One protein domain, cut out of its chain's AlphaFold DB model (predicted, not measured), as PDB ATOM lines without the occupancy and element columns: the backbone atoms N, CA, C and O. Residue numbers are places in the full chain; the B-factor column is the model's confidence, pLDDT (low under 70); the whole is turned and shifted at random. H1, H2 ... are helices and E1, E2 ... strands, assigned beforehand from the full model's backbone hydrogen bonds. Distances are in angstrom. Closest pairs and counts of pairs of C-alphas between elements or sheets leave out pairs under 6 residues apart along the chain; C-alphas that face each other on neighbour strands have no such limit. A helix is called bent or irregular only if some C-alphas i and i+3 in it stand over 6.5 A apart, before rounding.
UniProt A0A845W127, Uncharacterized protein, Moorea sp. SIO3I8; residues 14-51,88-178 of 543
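What this domain is: This is residues 14 to 51 and 88 to 178 of the 543 residues of an uncharacterized protein of Moorea sp. SIO3I8 (UniProt A0A845W127). What is the main picture? A strongly twisted sheet, built along the long bent strands E1 and E3, wraps partly round H1, with H2 packed beside H1 over the E1 and E3 part, while H4 crosses H1 on its side away from the sheet. The short helix H3 packs on E1, and the small pair E2 and E4 sits near one end of H2. What is it made of? The 129 printed residues include, in order, E1 H1 E2 H2 E3 E4 E5 H3 E6 E7 H4, a mixed class of helices and strands; the larger sheet is branched and mixed, the smaller antiparallel. The whole is compact, with a radius of gyration of the C-alphas of 14.3 A and spans of 43 by 36 by 23 A.

Where its parts are: Where are the strands? E1 is residues 14 to 25, 30.2 A long, from C-alpha 14 at (22.478, 6.247, -39.999), and E3 is 108 to 118, 25.5 A. E5 is 136 to 139, E6 149 to 153, 13.6 A, and E7 156 to 158; E2 is 92 to 94 and E4 128 to 130. Where are the helices? H1 is 31 to 46, 22.2 A, H2 95 to 103, 12.2 A, and H3 142 to 146. H4 is 162 to 176, 20.9 A, ending at C-alpha 176 at (27.317, 10.869, -16.714).

How they stand to each other: How is the larger sheet paired? E3 lies on one side of E1, antiparallel, with N 17 and O 117 at 2.8 A; E5 and E6 lie on the other side, both parallel to E1, with N 16 and O 138 at 2.8 A and N 152 and O 23 at 2.8 A. E1 bends by 60 degrees at residue 22, and E6 and E7 form a hairpin, with N 158 and O 151 at 2.8 A. What is on it? H1 is on the sheet at a height of 5.3 A, on the same face as H3, whose Leu 145 has its C-alpha 6.2 A from that of Ile 18, the closest of H3 and E1. H2 is on it at 8.4 A; its closest C-alphas to E3 are Leu 103 and Thr 110, 6.5 A. How do the helices meet? H1 touches H4 at a steep tilt of 53 degrees, the same way, closest at the C-alphas of Asn 32 and Ala 165, 4.5 A; with residues 38 to 42 alone it touches H2, closest at those of Ile 38 and Ile 102, 6.1 A. In H1, H2, H3 and H4 every O i to N i+4 pair is within hydrogen-bond range. Where are E2 and E4? They are antiparallel, with N 93 and O 129 at 2.8 A, and both are apart from E1.

The domain as a whole: How large is it? The two C-alphas farthest apart are those of Gly 28 and Asn 134, 43.8 A. Is it whole and confident? Residues 52 to 87 are not printed, with C-alphas 51 and 88 14.8 A apart across the cut; of the links printed whole, none is long. The mean pLDDT of the printed part is 89.7, with residues 122 and 176 to 178 under 70.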
ATOM      1  N   GLU A  14      21.322   6.602 -39.174       93.75
ATOM      2  CA  GLU A  14      22.478   6.247 -39.999       93.75
ATOM      3  C   GLU A  14      23.554   5.633 -39.091       93.75
ATOM      4  O   GLU A  14      24.080   6.303 -38.199       93.75
ATOM      5  N   GLU A  15      23.857   4.347 -39.274       93.06
ATOM      6  CA  GLU A  15      24.798   3.641 -38.399       93.06
ATOM      7  C   GLU A  15      26.241   3.892 -38.845       93.06
ATOM      8  O   GLU A  15      26.697   3.392 -39.875       93.06
ATOM      9  N   ILE A  16      27.002   4.598 -38.013       92.94
ATOM     10  CA  ILE A  16      28.419   4.878 -38.232       92.94
ATOM     11  C   ILE A  16      29.255   3.746 -37.641       92.94
ATOM     12  O   ILE A  16      29.134   3.400 -36.466       92.94
ATOM     13  N   THR A  17      30.139   3.162 -38.447       92.06
ATOM     14  CA  THR A  17      31.043   2.085 -38.032       92.06
ATOM     15  C   THR A  17      32.492   2.528 -38.175       92.06
ATOM     16  O   THR A  17      32.872   3.130 -39.173       92.06
ATOM     17  N   ILE A  18      33.327   2.170 -37.202       91.06
ATOM     18  CA  ILE A  18      34.784   2.230 -37.346       91.06
ATOM     19  C   ILE A  18      35.224   0.899 -37.956       91.06
ATOM     20  O   ILE A  18      35.153  -0.135 -37.289       91.06
ATOM     21  N   ASN A  19      35.619   0.886 -39.229       87.38
ATOM     22  CA  ASN A  19      35.962  -0.352 -39.945       87.38
ATOM     23  C   ASN A  19      37.316  -0.900 -39.507       87.38
ATOM     24  O   ASN A  19      37.504  -2.115 -39.441       87.38
ATOM     25  N   LYS A  20      38.262  -0.006 -39.221       89.94
ATOM     26  CA  LYS A  20      39.598  -0.360 -38.757       89.94
ATOM     27  C   LYS A  20      40.158   0.768 -37.908       89.94
ATOM     28  O   LYS A  20      40.180   1.898 -38.378       89.94
ATOM     29  N   ALA A  21      40.669   0.466 -36.715       92.12
ATOM     30  CA  ALA A  21      41.537   1.384 -35.982       92.12
ATOM     31  C   ALA A  21      42.716   0.656 -35.324       92.12
ATOM     32  O   ALA A  21      42.548  -0.404 -34.720       92.12
ATOM     33  N   GLU A  22      43.908   1.239 -35.415       93.94
ATOM     34  CA  GLU A  22      45.107   0.760 -34.717       93.94
ATOM     35  C   GLU A  22      45.636   1.871 -33.811       93.94
ATOM     36  O   GLU A  22      45.916   2.975 -34.278       93.94
ATOM     37  N   ILE A  23      45.750   1.590 -32.511       94.62
ATOM     38  CA  ILE A  23      46.031   2.602 -31.484       94.62
ATOM     39  C   ILE A  23      47.211   2.144 -30.622       94.62
ATOM     40  O   ILE A  23      47.186   1.050 -30.062       94.62
ATOM     41  N   GLU A  24      48.248   2.967 -30.484       94.75
ATOM     42  CA  GLU A  24      49.351   2.727 -29.547       94.75
ATOM     43  C   GLU A  24      49.020   3.346 -28.185       94.75
ATOM     44  O   GLU A  24      48.589   4.499 -28.111       94.75
ATOM     45  N   ILE A  25      49.252   2.599 -27.106       95.00
ATOM     46  CA  ILE A  25      48.935   3.022 -25.735       95.00
ATOM     47  C   ILE A  25      50.167   3.015 -24.832       95.00
ATOM     48  O   ILE A  25      51.127   2.272 -25.055       95.00
ATOM     49  N   GLU A  26      50.126   3.840 -23.792       93.06
ATOM     50  CA  GLU A  26      51.171   3.938 -22.778       93.06
ATOM     51  C   GLU A  26      51.173   2.735 -21.816       93.06
ATOM     52  O   GLU A  26      50.205   1.973 -21.679       93.06
ATOM     53  N   GLU A  27      52.294   2.546 -21.119       87.19
ATOM     54  CA  GLU A  27      52.404   1.525 -20.079       87.19
ATOM     55  C   GLU A  27      51.568   1.903 -18.845       87.19
ATOM     56  O   GLU A  27      51.507   3.061 -18.446       87.19
ATOM     57  N   GLY A  28      50.933   0.913 -18.213       86.56
ATOM     58  CA  GLY A  28      50.138   1.110 -16.991       86.56
ATOM     59  C   GLY A  28      48.632   1.305 -17.194       86.56
ATOM     60  O   GLY A  28      47.894   1.153 -16.225       86.56
ATOM     61  N   PHE A  29      48.160   1.532 -18.423       91.81
ATOM     62  CA  PHE A  29      46.728   1.683 -18.716       91.81
ATOM     63  C   PHE A  29      46.037   0.349 -19.065       91.81
ATOM     64  O   PHE A  29      46.636  -0.544 -19.697       91.81
ATOM     65  N   ASP A  30      44.772   0.207 -18.648       92.44
ATOM     66  CA  ASP A  30      43.908  -0.935 -18.966       92.44
ATOM     67  C   ASP A  30      43.200  -0.731 -20.313       92.44
ATOM     68  O   ASP A  30      42.548   0.280 -20.562       92.44
ATOM     69  N   VAL A  31      43.312  -1.726 -21.194       92.44
ATOM     70  CA  VAL A  31      42.775  -1.662 -22.563       92.44
ATOM     71  C   VAL A  31      41.245  -1.612 -22.581       92.44
ATOM     72  O   VAL A  31      40.656  -0.996 -23.463       92.44
ATOM     73  N   ASN A  32      40.582  -2.256 -21.619       93.50
ATOM     74  CA  ASN A  32      39.123  -2.313 -21.559       93.50
ATOM     75  C   ASN A  32      38.540  -0.990 -21.055       93.50
ATOM     76  O   ASN A  32      37.468  -0.596 -21.499       93.50
ATOM     77  N   GLU A  33      39.228  -0.312 -20.130       93.56
ATOM     78  CA  GLU A  33      38.875   1.048 -19.695       93.56
ATOM     79  C   GLU A  33      39.048   2.053 -20.838       93.56
ATOM     80  O   GLU A  33      38.119   2.803 -21.127       93.56
ATOM     81  N   LEU A  34      40.181   2.003 -21.550       93.81
ATOM     82  CA  LEU A  34      40.420   2.863 -22.715       93.81
ATOM     83  C   LEU A  34      39.391   2.630 -23.826       93.81
ATOM     84  O   LEU A  34      38.873   3.588 -24.386       93.81
ATOM     85  N   MET A  35      39.050   1.373 -24.122       94.25
ATOM     86  CA  MET A  35      38.027   1.045 -25.119       94.25
ATOM     87  C   MET A  35      36.647   1.611 -24.744       94.25
ATOM     88  O   MET A  35      35.946   2.136 -25.607       94.25
ATOM     89  N   ALA A  36      36.263   1.528 -23.467       93.75
ATOM     90  CA  ALA A  36      35.008   2.098 -22.982       93.75
ATOM     91  C   ALA A  36      34.992   3.633 -23.084       93.75
ATOM     92  O   ALA A  36      33.990   4.200 -23.515       93.75
ATOM     93  N   GLN A  37      36.105   4.291 -22.740       94.00
ATOM     94  CA  GLN A  37      36.242   5.745 -22.844       94.00
ATOM     95  C   GLN A  37      36.212   6.217 -24.305       94.00
ATOM     96  O   GLN A  37      35.454   7.124 -24.627       94.00
ATOM     97  N   ILE A  38      36.946   5.545 -25.206       94.19
ATOM     98  CA  ILE A  38      36.910   5.824 -26.652       94.19
ATOM     99  C   ILE A  38      35.480   5.717 -27.175       94.19
ATOM    100  O   ILE A  38      35.018   6.616 -27.868       94.19
ATOM    101  N   TYR A  39      34.774   4.628 -26.853       94.31
ATOM    102  CA  TYR A  39      33.397   4.453 -27.306       94.31
ATOM    103  C   TYR A  39      32.505   5.608 -26.841       94.31
ATOM    104  O   TYR A  39      31.799   6.191 -27.654       94.31
ATOM    105  N   LEU A  40      32.572   5.961 -25.556       92.69
ATOM    106  CA  LEU A  40      31.759   7.023 -24.972       92.69
ATOM    107  C   LEU A  40      32.044   8.395 -25.596       92.69
ATOM    108  O   LEU A  40      31.108   9.136 -25.885       92.69
ATOM    109  N   ASP A  41      33.312   8.744 -25.806       92.88
ATOM    110  CA  ASP A  41      33.690  10.049 -26.357       92.88
ATOM    111  C   ASP A  41      33.345  10.159 -27.847       92.88
ATOM    112  O   ASP A  41      32.906  11.213 -28.310       92.88
ATOM    113  N   LEU A  42      33.472   9.060 -28.599       93.12
ATOM    114  CA  LEU A  42      33.051   9.010 -29.999       93.12
ATOM    115  C   LEU A  42      31.530   9.014 -30.151       93.12
ATOM    116  O   LEU A  42      31.028   9.711 -31.031       93.12
ATOM    117  N   ASP A  43      30.803   8.292 -29.296       91.88
ATOM    118  CA  ASP A  43      29.339   8.321 -29.270       91.88
ATOM    119  C   ASP A  43      28.845   9.741 -28.974       91.88
ATOM    120  O   ASP A  43      28.115  10.300 -29.782       91.88
ATOM    121  N   ASN A  44      29.364  10.391 -27.923       89.12
ATOM    122  CA  ASN A  44      29.051  11.790 -27.604       89.12
ATOM    123  C   ASN A  44      29.424  12.769 -28.727       89.12
ATOM    124  O   ASN A  44      28.768  13.790 -28.911       89.12
ATOM    125  N   PHE A  45      30.501  12.509 -29.468       90.81
ATOM    126  CA  PHE A  45      30.866  13.362 -30.591       90.81
ATOM    127  C   PHE A  45      29.904  13.194 -31.770       90.81
ATOM    128  O   PHE A  45      29.573  14.182 -32.425       90.81
ATOM    129  N   ILE A  46      29.490  11.969 -32.083       91.00
ATOM    130  CA  ILE A  46      28.630  11.671 -33.236       91.00
ATOM    131  C   ILE A  46      27.168  12.011 -32.924       91.00
ATOM    132  O   ILE A  46      26.500  12.646 -33.738       91.00
ATOM    133  N   SER A  47      26.709  11.629 -31.736       88.56
ATOM    134  CA  SER A  47      25.360  11.806 -31.214       88.56
ATOM    135  C   SER A  47      25.451  12.387 -29.793       88.56
ATOM    136  O   SER A  47      25.484  11.644 -28.810       88.56
ATOM    137  N   PRO A  48      25.582  13.719 -29.653       86.00
ATOM    138  CA  PRO A  48      25.759  14.341 -28.345       86.00
ATOM    139  C   PRO A  48      24.542  14.113 -27.445       86.00
ATOM    140  O   PRO A  48      23.396  14.189 -27.888       86.00
ATOM    141  N   HIS A  49      24.798  13.869 -26.157       82.25
ATOM    142  CA  HIS A  49      23.761  13.714 -25.133       82.25
ATOM    143  C   HIS A  49      23.521  15.034 -24.405       82.25
ATOM    144  O   HIS A  49      24.453  15.633 -23.861       82.25
ATOM    145  N   LEU A  50      22.265  15.484 -24.356       84.81
ATOM    146  CA  LEU A  50      21.900  16.726 -23.677       84.81
ATOM    147  C   LEU A  50      22.098  16.594 -22.162       84.81
ATOM    148  O   LEU A  50      21.472  15.761 -21.505       84.81
ATOM    149  N   GLN A  51      22.969  17.438 -21.608       84.06
ATOM    150  CA  GLN A  51      23.257  17.455 -20.180       84.06
ATOM    151  C   GLN A  51      22.335  18.429 -19.447       84.06
ATOM    152  O   GLN A  51      22.215  19.592 -19.827       84.06
ATOM    153  N   ILE A  88      24.568  21.102 -32.970       82.19
ATOM    154  CA  ILE A  88      24.371  21.335 -34.398       82.19
ATOM    155  C   ILE A  88      24.519  20.006 -35.131       82.19
ATOM    156  O   ILE A  88      25.511  19.288 -34.968       82.19
ATOM    157  N   LYS A  89      23.538  19.686 -35.980       82.62
ATOM    158  CA  LYS A  89      23.610  18.522 -36.864       82.62
ATOM    159  C   LYS A  89      24.830  18.644 -37.779       82.62
ATOM    160  O   LYS A  89      24.987  19.625 -38.505       82.62
ATOM    161  N   LYS A  90      25.695  17.633 -37.752       86.81
ATOM    162  CA  LYS A  90      26.888  17.576 -38.602       86.81
ATOM    163  C   LYS A  90      26.512  17.082 -39.996       86.81
ATOM    164  O   LYS A  90      25.792  16.101 -40.124       86.81
ATOM    165  N   ASN A  91      27.068  17.723 -41.022       90.44
ATOM    166  CA  ASN A  91      26.919  17.290 -42.420       90.44
ATOM    167  C   ASN A  91      28.004  16.288 -42.843       90.44
ATOM    168  O   ASN A  91      27.868  15.601 -43.849       90.44
ATOM    169  N   GLN A  92      29.110  16.230 -42.099       93.25
ATOM    170  CA  GLN A  92      30.211  15.308 -42.349       93.25
ATOM    171  C   GLN A  92      30.970  15.008 -41.054       93.25
ATOM    172  O   GLN A  92      31.039  15.850 -40.155       93.25
ATOM    173  N   LEU A  93      31.567  13.822 -40.978       92.94
ATOM    174  CA  LEU A  93      32.475  13.416 -39.910       92.94
ATOM    175  C   LEU A  93      33.897  13.382 -40.452       92.94
ATOM    176  O   LEU A  93      34.206  12.587 -41.337       92.94
ATOM    177  N   HIS A  94      34.776  14.225 -39.915       94.62
ATOM    178  CA  HIS A  94      36.189  14.188 -40.263       94.62
ATOM    179  C   HIS A  94      36.938  13.187 -39.397       94.62
ATOM    180  O   HIS A  94      36.913  13.256 -38.165       94.62
ATOM    181  N   THR A  95      37.710  12.320 -40.045       93.00
ATOM    182  CA  THR A  95      38.580  11.370 -39.352       93.00
ATOM    183  C   THR A  95      39.606  12.095 -38.473       93.00
ATOM    184  O   THR A  95      39.940  11.614 -37.396       93.00
ATOM    185  N   SER A  96      40.058  13.295 -38.859       94.31
ATOM    186  CA  SER A  96      40.964  14.120 -38.044       94.31
ATOM    187  C   SER A  96      40.370  14.545 -36.699       94.31
ATOM    188  O   SER A  96      41.104  14.612 -35.715       94.31
ATOM    189  N   ASP A  97      39.062  14.820 -36.636       94.19
ATOM    190  CA  ASP A  97      38.399  15.171 -35.375       94.19
ATOM    191  C   ASP A  97      38.285  13.945 -34.467       94.19
ATOM    192  O   ASP A  97      38.598  14.034 -33.283       94.19
ATOM    193  N   ILE A  98      37.933  12.790 -35.038       94.00
ATOM    194  CA  ILE A  98      37.900  11.496 -34.340       94.00
ATOM    195  C   ILE A  98      39.287  11.155 -33.779       94.00
ATOM    196  O   ILE A  98      39.408  10.785 -32.615       94.00
ATOM    197  N   ILE A  99      40.348  11.331 -34.576       94.56
ATOM    198  CA  ILE A  99      41.732  11.133 -34.125       94.56
ATOM    199  C   ILE A  99      42.052  12.059 -32.953       94.56
ATOM    200  O   ILE A  99      42.614  11.589 -31.969       94.56
ATOM    201  N   ARG A 100      41.694  13.348 -33.033       96.00
ATOM    202  CA  ARG A 100      41.929  14.302 -31.938       96.00
ATOM    203  C   ARG A 100      41.236  13.851 -30.653       96.00
ATOM    204  O   ARG A 100      41.889  13.791 -29.624       96.00
ATOM    205  N   ILE A 101      39.963  13.462 -30.740       95.06
ATOM    206  CA  ILE A 101      39.181  12.986 -29.588       95.06
ATOM    207  C   ILE A 101      39.841  11.772 -28.941       95.06
ATOM    208  O   ILE A 101      39.986  11.727 -27.726       95.06
ATOM    209  N   ILE A 102      40.289  10.807 -29.748       95.25
ATOM    210  CA  ILE A 102      40.984   9.623 -29.239       95.25
ATOM    211  C   ILE A 102      42.331  10.017 -28.607       95.25
ATOM    212  O   ILE A 102      42.666   9.534 -27.534       95.25
ATOM    213  N   LEU A 103      43.115  10.901 -29.231       95.56
ATOM    214  CA  LEU A 103      44.412  11.334 -28.693       95.56
ATOM    215  C   LEU A 103      44.305  12.122 -27.381       95.56
ATOM    216  O   LEU A 103      45.239  12.078 -26.583       95.56
ATOM    217  N   ASP A 104      43.194  12.822 -27.150       96.50
ATOM    218  CA  ASP A 104      42.958  13.580 -25.917       96.50
ATOM    219  C   ASP A 104      42.712  12.663 -24.696       96.50
ATOM    220  O   ASP A 104      42.788  13.120 -23.551       96.50
ATOM    221  N   ILE A 105      42.466  11.361 -24.907       95.56
ATOM    222  CA  ILE A 105      42.253  10.383 -23.832       95.56
ATOM    223  C   ILE A 105      43.594  10.024 -23.163       95.56
ATOM    224  O   ILE A 105      44.501   9.500 -23.821       95.56
ATOM    225  N   PRO A 106      43.728  10.207 -21.831       94.50
ATOM    226  CA  PRO A 106      44.941   9.839 -21.108       94.50
ATOM    227  C   PRO A 106      45.307   8.362 -21.292       94.50
ATOM    228  O   PRO A 106      44.487   7.474 -21.067       94.50
ATOM    229  N   GLY A 107      46.565   8.103 -21.656       92.50
ATOM    230  CA  GLY A 107      47.090   6.756 -21.892       92.50
ATOM    231  C   GLY A 107      47.109   6.325 -23.357       92.50
ATOM    232  O   GLY A 107      47.652   5.261 -23.662       92.50
ATOM    233  N   ILE A 108      46.580   7.143 -24.270       95.06
ATOM    234  CA  ILE A 108      46.737   6.953 -25.712       95.06
ATOM    235  C   ILE A 108      47.967   7.723 -26.191       95.06
ATOM    236  O   ILE A 108      48.100   8.920 -25.969       95.06
ATOM    237  N   LYS A 109      48.887   7.020 -26.855       93.69
ATOM    238  CA  LYS A 109      50.150   7.586 -27.338       93.69
ATOM    239  C   LYS A 109      50.055   8.048 -28.787       93.69
ATOM    240  O   LYS A 109      50.557   9.115 -29.126       93.69
ATOM    241  N   THR A 110      49.457   7.232 -29.657       94.19
ATOM    242  CA  THR A 110      49.193   7.615 -31.050       94.19
ATOM    243  C   THR A 110      48.046   6.808 -31.647       94.19
ATOM    244  O   THR A 110      47.841   5.649 -31.291       94.19
ATOM    245  N   VAL A 111      47.352   7.387 -32.625       93.69
ATOM    246  CA  VAL A 111      46.465   6.654 -33.538       93.69
ATOM    247  C   VAL A 111      47.237   6.410 -34.833       93.69
ATOM    248  O   VAL A 111      47.733   7.355 -35.441       93.69
ATOM    249  N   ILE A 112      47.414   5.146 -35.217       91.50
ATOM    250  CA  ILE A 112      48.218   4.733 -36.380       91.50
ATOM    251  C   ILE A 112      47.375   4.799 -37.654       91.50
ATOM    252  O   ILE A 112      47.803   5.349 -38.664       91.50
ATOM    253  N   ILE A 113      46.173   4.225 -37.602       91.94
ATOM    254  CA  ILE A 113      45.198   4.242 -38.691       91.94
ATOM    255  C   ILE A 113      43.802   4.265 -38.092       91.94
ATOM    256  O   ILE A 113      43.573   3.655 -37.047       91.94
ATOM    257  N   ILE A 114      42.880   4.943 -38.765       92.94
ATOM    258  CA  ILE A 114      41.456   4.850 -38.486       92.94
ATOM    259  C   ILE A 114      40.671   5.052 -39.783       92.94
ATOM    260  O   ILE A 114      41.002   5.927 -40.578       92.94
ATOM    261  N   THR A 115      39.659   4.223 -40.008       92.81
ATOM    262  CA  THR A 115      38.731   4.353 -41.134       92.81
ATOM    263  C   THR A 115      37.299   4.216 -40.651       92.81
ATOM    264  O   THR A 115      37.014   3.442 -39.729       92.81
ATOM    265  N   ILE A 116      36.408   4.987 -41.267       93.19
ATOM    266  CA  ILE A 116      34.992   5.063 -40.903       93.19
ATOM    267  C   ILE A 116      34.110   4.763 -42.115       93.19
ATOM    268  O   ILE A 116      34.488   5.047 -43.248       93.19
ATOM    269  N   SER A 117      32.931   4.201 -41.884       92.25
ATOM    270  CA  SER A 117      31.913   3.983 -42.914       92.25
ATOM    271  C   SER A 117      30.517   4.132 -42.324       92.25
ATOM    272  O   SER A 117      30.343   4.126 -41.104       92.25
ATOM    273  N   SER A 118      29.517   4.207 -43.196       91.88
ATOM    274  CA  SER A 118      28.099   4.220 -42.833       91.88
ATOM    275  C   SER A 118      27.408   2.952 -43.348       91.88
ATOM    276  O   SER A 118      27.900   2.288 -44.260       91.88
ATOM    277  N   ASP A 119      26.257   2.577 -42.793       88.94
ATOM    278  CA  ASP A 119      25.408   1.533 -43.383       88.94
ATOM    279  C   ASP A 119      24.831   1.945 -44.753       88.94
ATOM    280  O   ASP A 119      24.404   1.086 -45.530       88.94
ATOM    281  N   LYS A 120      24.861   3.246 -45.078       85.19
ATOM    282  CA  LYS A 120      24.476   3.808 -46.383       85.19
ATOM    283  C   LYS A 120      25.624   3.880 -47.385       85.19
ATOM    284  O   LYS A 120      25.375   3.789 -48.587       85.19
ATOM    285  N   SER A 121      26.868   3.986 -46.918       79.19
ATOM    286  CA  SER A 121      28.071   3.993 -47.758       79.19
ATOM    287  C   SER A 121      28.986   2.819 -47.403       79.19
ATOM    288  O   SER A 121      29.672   2.793 -46.387       79.19
ATOM    289  N   SER A 122      29.020   1.806 -48.274       67.69
ATOM    290  CA  SER A 122      29.840   0.604 -48.051       67.69
ATOM    291  C   SER A 122      31.350   0.835 -48.222       67.69
ATOM    292  O   SER A 122      32.136  -0.082 -47.978       67.69
ATOM    293  N   GLU A 123      31.761   2.021 -48.671       82.38
ATOM    294  CA  GLU A 123      33.163   2.397 -48.841       82.38
ATOM    295  C   GLU A 123      33.740   2.901 -47.510       82.38
ATOM    296  O   GLU A 123      33.103   3.654 -46.778       82.38
ATOM    297  N   SER A 124      34.939   2.427 -47.162       84.88
ATOM    298  CA  SER A 124      35.660   2.914 -45.985       84.88
ATOM    299  C   SER A 124      36.354   4.225 -46.325       84.88
ATOM    300  O   SER A 124      37.227   4.252 -47.190       84.88
ATOM    301  N   GLU A 125      35.998   5.282 -45.605       88.38
ATOM    302  CA  GLU A 125      36.543   6.621 -45.781       88.38
ATOM    303  C   GLU A 125      37.721   6.860 -44.832       88.38
ATOM    304  O   GLU A 125      37.655   6.587 -43.628       88.38
ATOM    305  N   GLU A 126      38.819   7.388 -45.379       87.69
ATOM    306  CA  GLU A 126      40.033   7.707 -44.614       87.69
ATOM    307  C   GLU A 126      40.054   9.166 -44.129       87.69
ATOM    308  O   GLU A 126      40.694   9.473 -43.123       87.69
ATOM    309  N   TRP A 127      39.328  10.074 -44.792       89.44
ATOM    310  CA  TRP A 127      39.419  11.520 -44.535       89.44
ATOM    311  C   TRP A 127      38.138  12.143 -43.988       89.44
ATOM    312  O   TRP A 127      38.186  12.888 -43.003       89.44
ATOM    313  N   ALA A 128      37.006  11.888 -44.640       92.38
ATOM    314  CA  ALA A 128      35.724  12.451 -44.256       92.38
ATOM    315  C   ALA A 128      34.581  11.559 -44.738       92.38
ATOM    316  O   ALA A 128      34.563  11.156 -45.895       92.38
ATOM    317  N   LEU A 129      33.615  11.308 -43.861       92.12
ATOM    318  CA  LEU A 129      32.368  10.629 -44.184       92.12
ATOM    319  C   LEU A 129      31.259  11.674 -44.305       92.12
ATOM    320  O   LEU A 129      30.967  12.366 -43.329       92.12
ATOM    321  N   ALA A 130      30.664  11.808 -45.489       92.50
ATOM    322  CA  ALA A 130      29.472  12.632 -45.676       92.50
ATOM    323  C   ALA A 130      28.268  11.967 -44.994       92.50
ATOM    324  O   ALA A 130      28.096  10.756 -45.116       92.50
ATOM    325  N   LEU A 131      27.462  12.757 -44.284       92.38
ATOM    326  CA  LEU A 131      26.260  12.299 -43.588       92.38
ATOM    327  C   LEU A 131      25.007  12.683 -44.375       92.38
ATOM    328  O   LEU A 131      24.961  13.751 -44.993       92.38
ATOM    329  N   ASP A 132      23.980  11.837 -44.328       89.69
ATOM    330  CA  ASP A 132      22.713  12.134 -44.994       89.69
ATOM    331  C   ASP A 132      21.924  13.200 -44.199       89.69
ATOM    332  O   ASP A 132      21.635  13.015 -43.008       89.69
ATOM    333  N   PRO A 133      21.521  14.325 -44.825       88.56
ATOM    334  CA  PRO A 133      20.748  15.367 -44.152       88.56
ATOM    335  C   PRO A 133      19.368  14.899 -43.665       88.56
ATOM    336  O   PRO A 133      18.792  15.569 -42.810       88.56
ATOM    337  N   ASN A 134      18.859  13.753 -44.119       90.94
ATOM    338  CA  ASN A 134      17.578  13.178 -43.701       90.94
ATOM    339  C   ASN A 134      17.722  12.034 -42.686       90.94
ATOM    340  O   ASN A 134      16.723  11.430 -42.303       90.94
ATOM    341  N   LEU A 135      18.939  11.723 -42.230       91.50
ATOM    342  CA  LEU A 135      19.195  10.701 -41.213       91.50
ATOM    343  C   LEU A 135      19.850  11.308 -39.969       91.50
ATOM    344  O   LEU A 135      20.339  12.438 -39.994       91.50
ATOM    345  N   THR A 136      19.849  10.567 -38.865       91.25
ATOM    346  CA  THR A 136      20.565  10.935 -37.638       91.25
ATOM    347  C   THR A 136      21.721   9.963 -37.419       91.25
ATOM    348  O   THR A 136      21.467   8.762 -37.305       91.25
ATOM    349  N   PRO A 137      22.976  10.436 -37.353       92.69
ATOM    350  CA  PRO A 137      24.113   9.549 -37.189       92.69
ATOM    351  C   PRO A 137      24.135   8.964 -35.775       92.69
ATOM    352  O   PRO A 137      23.947   9.672 -34.782       92.69
ATOM    353  N   GLN A 138      24.403   7.667 -35.681       92.62
ATOM    354  CA  GLN A 138      24.601   6.971 -34.417       92.62
ATOM    355  C   GLN A 138      25.802   6.042 -34.529       92.62
ATOM    356  O   GLN A 138      25.957   5.333 -35.523       92.62
ATOM    357  N   LEU A 139      26.659   6.026 -33.509       92.94
ATOM    358  CA  LEU A 139      27.766   5.084 -33.471       92.94
ATOM    359  C   LEU A 139      27.226   3.664 -33.273       92.94
ATOM    360  O   LEU A 139      26.434   3.402 -32.366       92.94
ATOM    361  N   LYS A 140      27.681   2.730 -34.106       92.31
ATOM    362  CA  LYS A 140      27.359   1.310 -33.965       92.31
ATOM    363  C   LYS A 140      27.744   0.807 -32.575       92.31
ATOM    364  O   LYS A 140      28.749   1.246 -32.027       92.31
ATOM    365  N   ASP A 141      26.972  -0.129 -32.023       90.06
ATOM    366  CA  ASP A 141      27.197  -0.676 -30.677       90.06
ATOM    367  C   ASP A 141      28.652  -1.146 -30.470       90.06
ATOM    368  O   ASP A 141      29.323  -1.607 -31.402       90.06
ATOM    369  N   ILE A 142      29.133  -1.070 -29.227       87.94
ATOM    370  CA  ILE A 142      30.503  -1.414 -28.831       87.94
ATOM    371  C   ILE A 142      30.889  -2.838 -29.263       87.94
ATOM    372  O   ILE A 142      32.058  -3.096 -29.561       87.94
ATOM    373  N   ASP A 143      29.912  -3.743 -29.387       85.31
ATOM    374  CA  ASP A 143      30.071  -5.085 -29.963       85.31
ATOM    375  C   ASP A 143      30.681  -5.062 -31.365       85.31
ATOM    376  O   ASP A 143      31.601  -5.829 -31.654       85.31
ATOM    377  N   GLY A 144      30.195  -4.162 -32.221       77.88
ATOM    378  CA  GLY A 144      30.649  -4.014 -33.601       77.88
ATOM    379  C   GLY A 144      31.990  -3.292 -33.737       77.88
ATOM    380  O   GLY A 144      32.661  -3.462 -34.751       77.88
ATOM    381  N   LEU A 145      32.392  -2.508 -32.732       80.75
ATOM    382  CA  LEU A 145      33.643  -1.739 -32.744       80.75
ATOM    383  C   LEU A 145      34.819  -2.509 -32.142       80.75
ATOM    384  O   LEU A 145      35.944  -2.405 -32.627       80.75
ATOM    385  N   THR A 146      34.570  -3.303 -31.099       79.31
ATOM    386  CA  THR A 146      35.615  -4.006 -30.335       79.31
ATOM    387  C   THR A 146      36.433  -4.961 -31.212       79.31
ATOM    388  O   THR A 146      37.623  -5.147 -30.976       79.31
ATOM    389  N   SER A 147      35.826  -5.549 -32.250       81.12
ATOM    390  CA  SER A 147      36.530  -6.408 -33.214       81.12
ATOM    391  C   SER A 147      37.404  -5.644 -34.209       81.12
ATOM    392  O   SER A 147      38.306  -6.236 -34.800       81.12
ATOM    393  N   ASN A 148      37.135  -4.354 -34.409       86.69
ATOM    394  CA  ASN A 148      37.748  -3.534 -35.453       86.69
ATOM    395  C   ASN A 148      38.864  -2.630 -34.907       86.69
ATOM    396  O   ASN A 148      39.632  -2.059 -35.683       86.69
ATOM    397  N   ILE A 149      38.966  -2.514 -33.579       91.06
ATOM    398  CA  ILE A 149      39.958  -1.697 -32.880       91.06
ATOM    399  C   ILE A 149      41.015  -2.608 -32.249       91.06
ATOM    400  O   ILE A 149      40.717  -3.448 -31.402       91.06
ATOM    401  N   THR A 150      42.272  -2.424 -32.651       91.50
ATOM    402  CA  THR A 150      43.427  -3.149 -32.100       91.50
ATOM    403  C   THR A 150      44.343  -2.179 -31.363       91.50
ATOM    404  O   THR A 150      44.809  -1.199 -31.945       91.50
ATOM    405  N   PHE A 151      44.644  -2.467 -30.096       93.19
ATOM    406  CA  PHE A 151      45.603  -1.678 -29.322       93.19
ATOM    407  C   PHE A 151      46.995  -2.303 -29.367       93.19
ATOM    408  O   PHE A 151      47.129  -3.525 -29.423       93.19
ATOM    409  N   TYR A 152      48.034  -1.481 -29.265       93.19
ATOM    410  CA  TYR A 152      49.426  -1.913 -29.248       93.19
ATOM    411  C   TYR A 152      50.159  -1.365 -28.026       93.19
ATOM    412  O   TYR A 152      50.159  -0.163 -27.767       93.19
ATOM    413  N   LYS A 153      50.839  -2.258 -27.300       89.06
ATOM    414  CA  LYS A 153      51.853  -1.906 -26.295       89.06
ATOM    415  C   LYS A 153      53.223  -2.183 -26.907       89.06
ATOM    416  O   LYS A 153      53.682  -3.329 -26.937       89.06
ATOM    417  N   GLY A 154      53.831  -1.156 -27.497       84.81
ATOM    418  CA  GLY A 154      54.991  -1.324 -28.373       84.81
ATOM    419  C   GLY A 154      54.625  -2.151 -29.611       84.81
ATOM    420  O   GLY A 154      53.845  -1.707 -30.441       84.81
ATOM    421  N   GLN A 155      55.165  -3.367 -29.736       83.00
ATOM    422  CA  GLN A 155      54.869  -4.277 -30.860       83.00
ATOM    423  C   GLN A 155      53.839  -5.366 -30.518       83.00
ATOM    424  O   GLN A 155      53.557  -6.229 -31.350       83.00
ATOM    425  N   ILE A 156      53.303  -5.373 -29.293       86.81
ATOM    426  CA  ILE A 156      52.418  -6.439 -28.819       86.81
ATOM    427  C   ILE A 156      50.955  -6.012 -29.000       86.81
ATOM    428  O   ILE A 156      50.534  -5.056 -28.338       86.81
ATOM    429  N   PRO A 157      50.167  -6.714 -29.840       89.56
ATOM    430  CA  PRO A 157      48.740  -6.452 -29.967       89.56
ATOM    431  C   PRO A 157      48.008  -6.878 -28.689       89.56
ATOM    432  O   PRO A 157      48.167  -7.996 -28.195       89.56
ATOM    433  N   CYS A 158      47.201  -5.971 -28.154       88.38
ATOM    434  CA  CYS A 158      46.417  -6.134 -26.940       88.38
ATOM    435  C   CYS A 158      44.942  -5.913 -27.281       88.38
ATOM    436  O   CYS A 158      44.481  -4.777 -27.347       88.38
ATOM    437  N   ASN A 159      44.189  -6.989 -27.503       86.56
ATOM    438  CA  ASN A 159      42.776  -6.853 -27.847       86.56
ATOM    439  C   ASN A 159      41.913  -6.640 -26.590       86.56
ATOM    440  O   ASN A 159      42.128  -7.329 -25.584       86.56
ATOM    441  N   PRO A 160      40.932  -5.725 -26.640       87.81
ATOM    442  CA  PRO A 160      39.988  -5.516 -25.551       87.81
ATOM    443  C   PRO A 160      39.123  -6.764 -25.325       87.81
ATOM    444  O   PRO A 160      38.731  -7.472 -26.253       87.81
ATOM    445  N   ASN A 161      38.794  -7.031 -24.066       90.50
ATOM    446  CA  ASN A 161      37.775  -7.996 -23.690       90.50
ATOM    447  C   ASN A 161      36.414  -7.291 -23.664       90.50
ATOM    448  O   ASN A 161      36.139  -6.499 -22.763       90.50
ATOM    449  N   LEU A 162      35.558  -7.637 -24.625       89.69
ATOM    450  CA  LEU A 162      34.227  -7.061 -24.808       89.69
ATOM    451  C   LEU A 162      33.403  -6.981 -23.513       89.69
ATOM    452  O   LEU A 162      32.852  -5.932 -23.194       89.69
ATOM    453  N   ALA A 163      33.336  -8.073 -22.745       91.12
ATOM    454  CA  ALA A 163      32.515  -8.123 -21.536       91.12
ATOM    455  C   ALA A 163      33.011  -7.131 -20.475       91.12
ATOM    456  O   ALA A 163      32.209  -6.454 -19.841       91.12
ATOM    457  N   LYS A 164      34.336  -7.000 -20.321       92.12
ATOM    458  CA  LYS A 164      34.932  -6.021 -19.402       92.12
ATOM    459  C   LYS A 164      34.745  -4.587 -19.893       92.12
ATOM    460  O   LYS A 164      34.429  -3.720 -19.087       92.12
ATOM    461  N   ALA A 165      34.915  -4.347 -21.194       91.25
ATOM    462  CA  ALA A 165      34.709  -3.029 -21.791       91.25
ATOM    463  C   ALA A 165      33.258  -2.554 -21.606       91.25
ATOM    464  O   ALA A 165      33.045  -1.418 -21.198       91.25
ATOM    465  N   LYS A 166      32.268  -3.443 -21.783       92.56
ATOM    466  CA  LYS A 166      30.857  -3.149 -21.490       92.56
ATOM    467  C   LYS A 166      30.617  -2.785 -20.028       92.56
ATOM    468  O   LYS A 166      30.005  -1.762 -19.759       92.56
ATOM    469  N   THR A 167      31.143  -3.568 -19.082       93.12
ATOM    470  CA  THR A 167      31.008  -3.249 -17.649       93.12
ATOM    471  C   THR A 167      31.617  -1.887 -17.302       93.12
ATOM    472  O   THR A 167      31.042  -1.128 -16.522       93.12
ATOM    473  N   ASN A 168      32.764  -1.549 -17.896       91.75
ATOM    474  CA  ASN A 168      33.388  -0.240 -17.708       91.75
ATOM    475  C   ASN A 168      32.546   0.884 -18.332       91.75
ATOM    476  O   ASN A 168      32.352   1.914 -17.689       91.75
ATOM    477  N   LEU A 169      32.001   0.672 -19.535       91.69
ATOM    478  CA  LEU A 169      31.125   1.628 -20.213       91.69
ATOM    479  C   LEU A 169      29.857   1.907 -19.397       91.69
ATOM    480  O   LEU A 169      29.535   3.067 -19.166       91.69
ATOM    481  N   GLU A 170      29.189   0.867 -18.893       91.06
ATOM    482  CA  GLU A 170      28.013   1.005 -18.022       91.06
ATOM    483  C   GLU A 170      28.339   1.842 -16.776       91.06
ATOM    484  O   GLU A 170      27.557   2.705 -16.374       91.06
ATOM    485  N   SER A 171      29.519   1.637 -16.179       90.25
ATOM    486  CA  SER A 171      29.967   2.429 -15.029       90.25
ATOM    487  C   SER A 171      30.223   3.900 -15.382       90.25
ATOM    488  O   SER A 171      29.920   4.777 -14.570       90.25
ATOM    489  N   LEU A 172      30.767   4.187 -16.571       88.00
ATOM    490  CA  LEU A 172      30.979   5.556 -17.054       88.00
ATOM    491  C   LEU A 172      29.650   6.250 -17.378       88.00
ATOM    492  O   LEU A 172      29.423   7.378 -16.941       88.00
ATOM    493  N   GLN A 173      28.737   5.561 -18.062       85.94
ATOM    494  CA  GLN A 173      27.408   6.078 -18.382       85.94
ATOM    495  C   GLN A 173      26.620   6.397 -17.105       85.94
ATOM    496  O   GLN A 173      26.119   7.504 -16.966       85.94
ATOM    497  N   GLN A 174      26.614   5.516 -16.099       82.88
ATOM    498  CA  GLN A 174      25.944   5.788 -14.817       82.88
ATOM    499  C   GLN A 174      26.473   7.029 -14.081       82.88
ATOM    500  O   GLN A 174      25.730   7.654 -13.321       82.88
ATOM    501  N   LYS A 175      27.745   7.392 -14.282       77.44
ATOM    502  CA  LYS A 175      28.308   8.634 -13.733       77.44
ATOM    503  C   LYS A 175      27.842   9.866 -14.514       77.44
ATOM    504  O   LYS A 175      27.603  10.893 -13.888       77.44
ATOM    505  N   ASN A 176      27.678   9.754 -15.833       69.44
ATOM    506  CA  ASN A 176      27.317  10.869 -16.714       69.44
ATOM    507  C   ASN A 176      25.799  11.103 -16.841       69.44
ATOM    508  O   ASN A 176      25.381  12.236 -17.055       69.44
ATOM    509  N   THR A 177      24.958  10.077 -16.678       65.56
ATOM    510  CA  THR A 177      23.492  10.163 -16.859       65.56
ATOM    511  C   THR A 177      22.740  10.574 -15.587       65.56
ATOM    512  O   THR A 177      21.555  10.284 -15.448       65.56
ATOM    513  N   GLN A 178      23.382  11.226 -14.612       65.75
ATOM    514  CA  GLN A 178      22.648  11.733 -13.447       65.75
ATOM    515  C   GLN A 178      21.808  12.948 -13.844       65.75
ATOM    516  O   GLN A 178      22.186  14.091 -13.610       65.75
TER     517      GLN A 178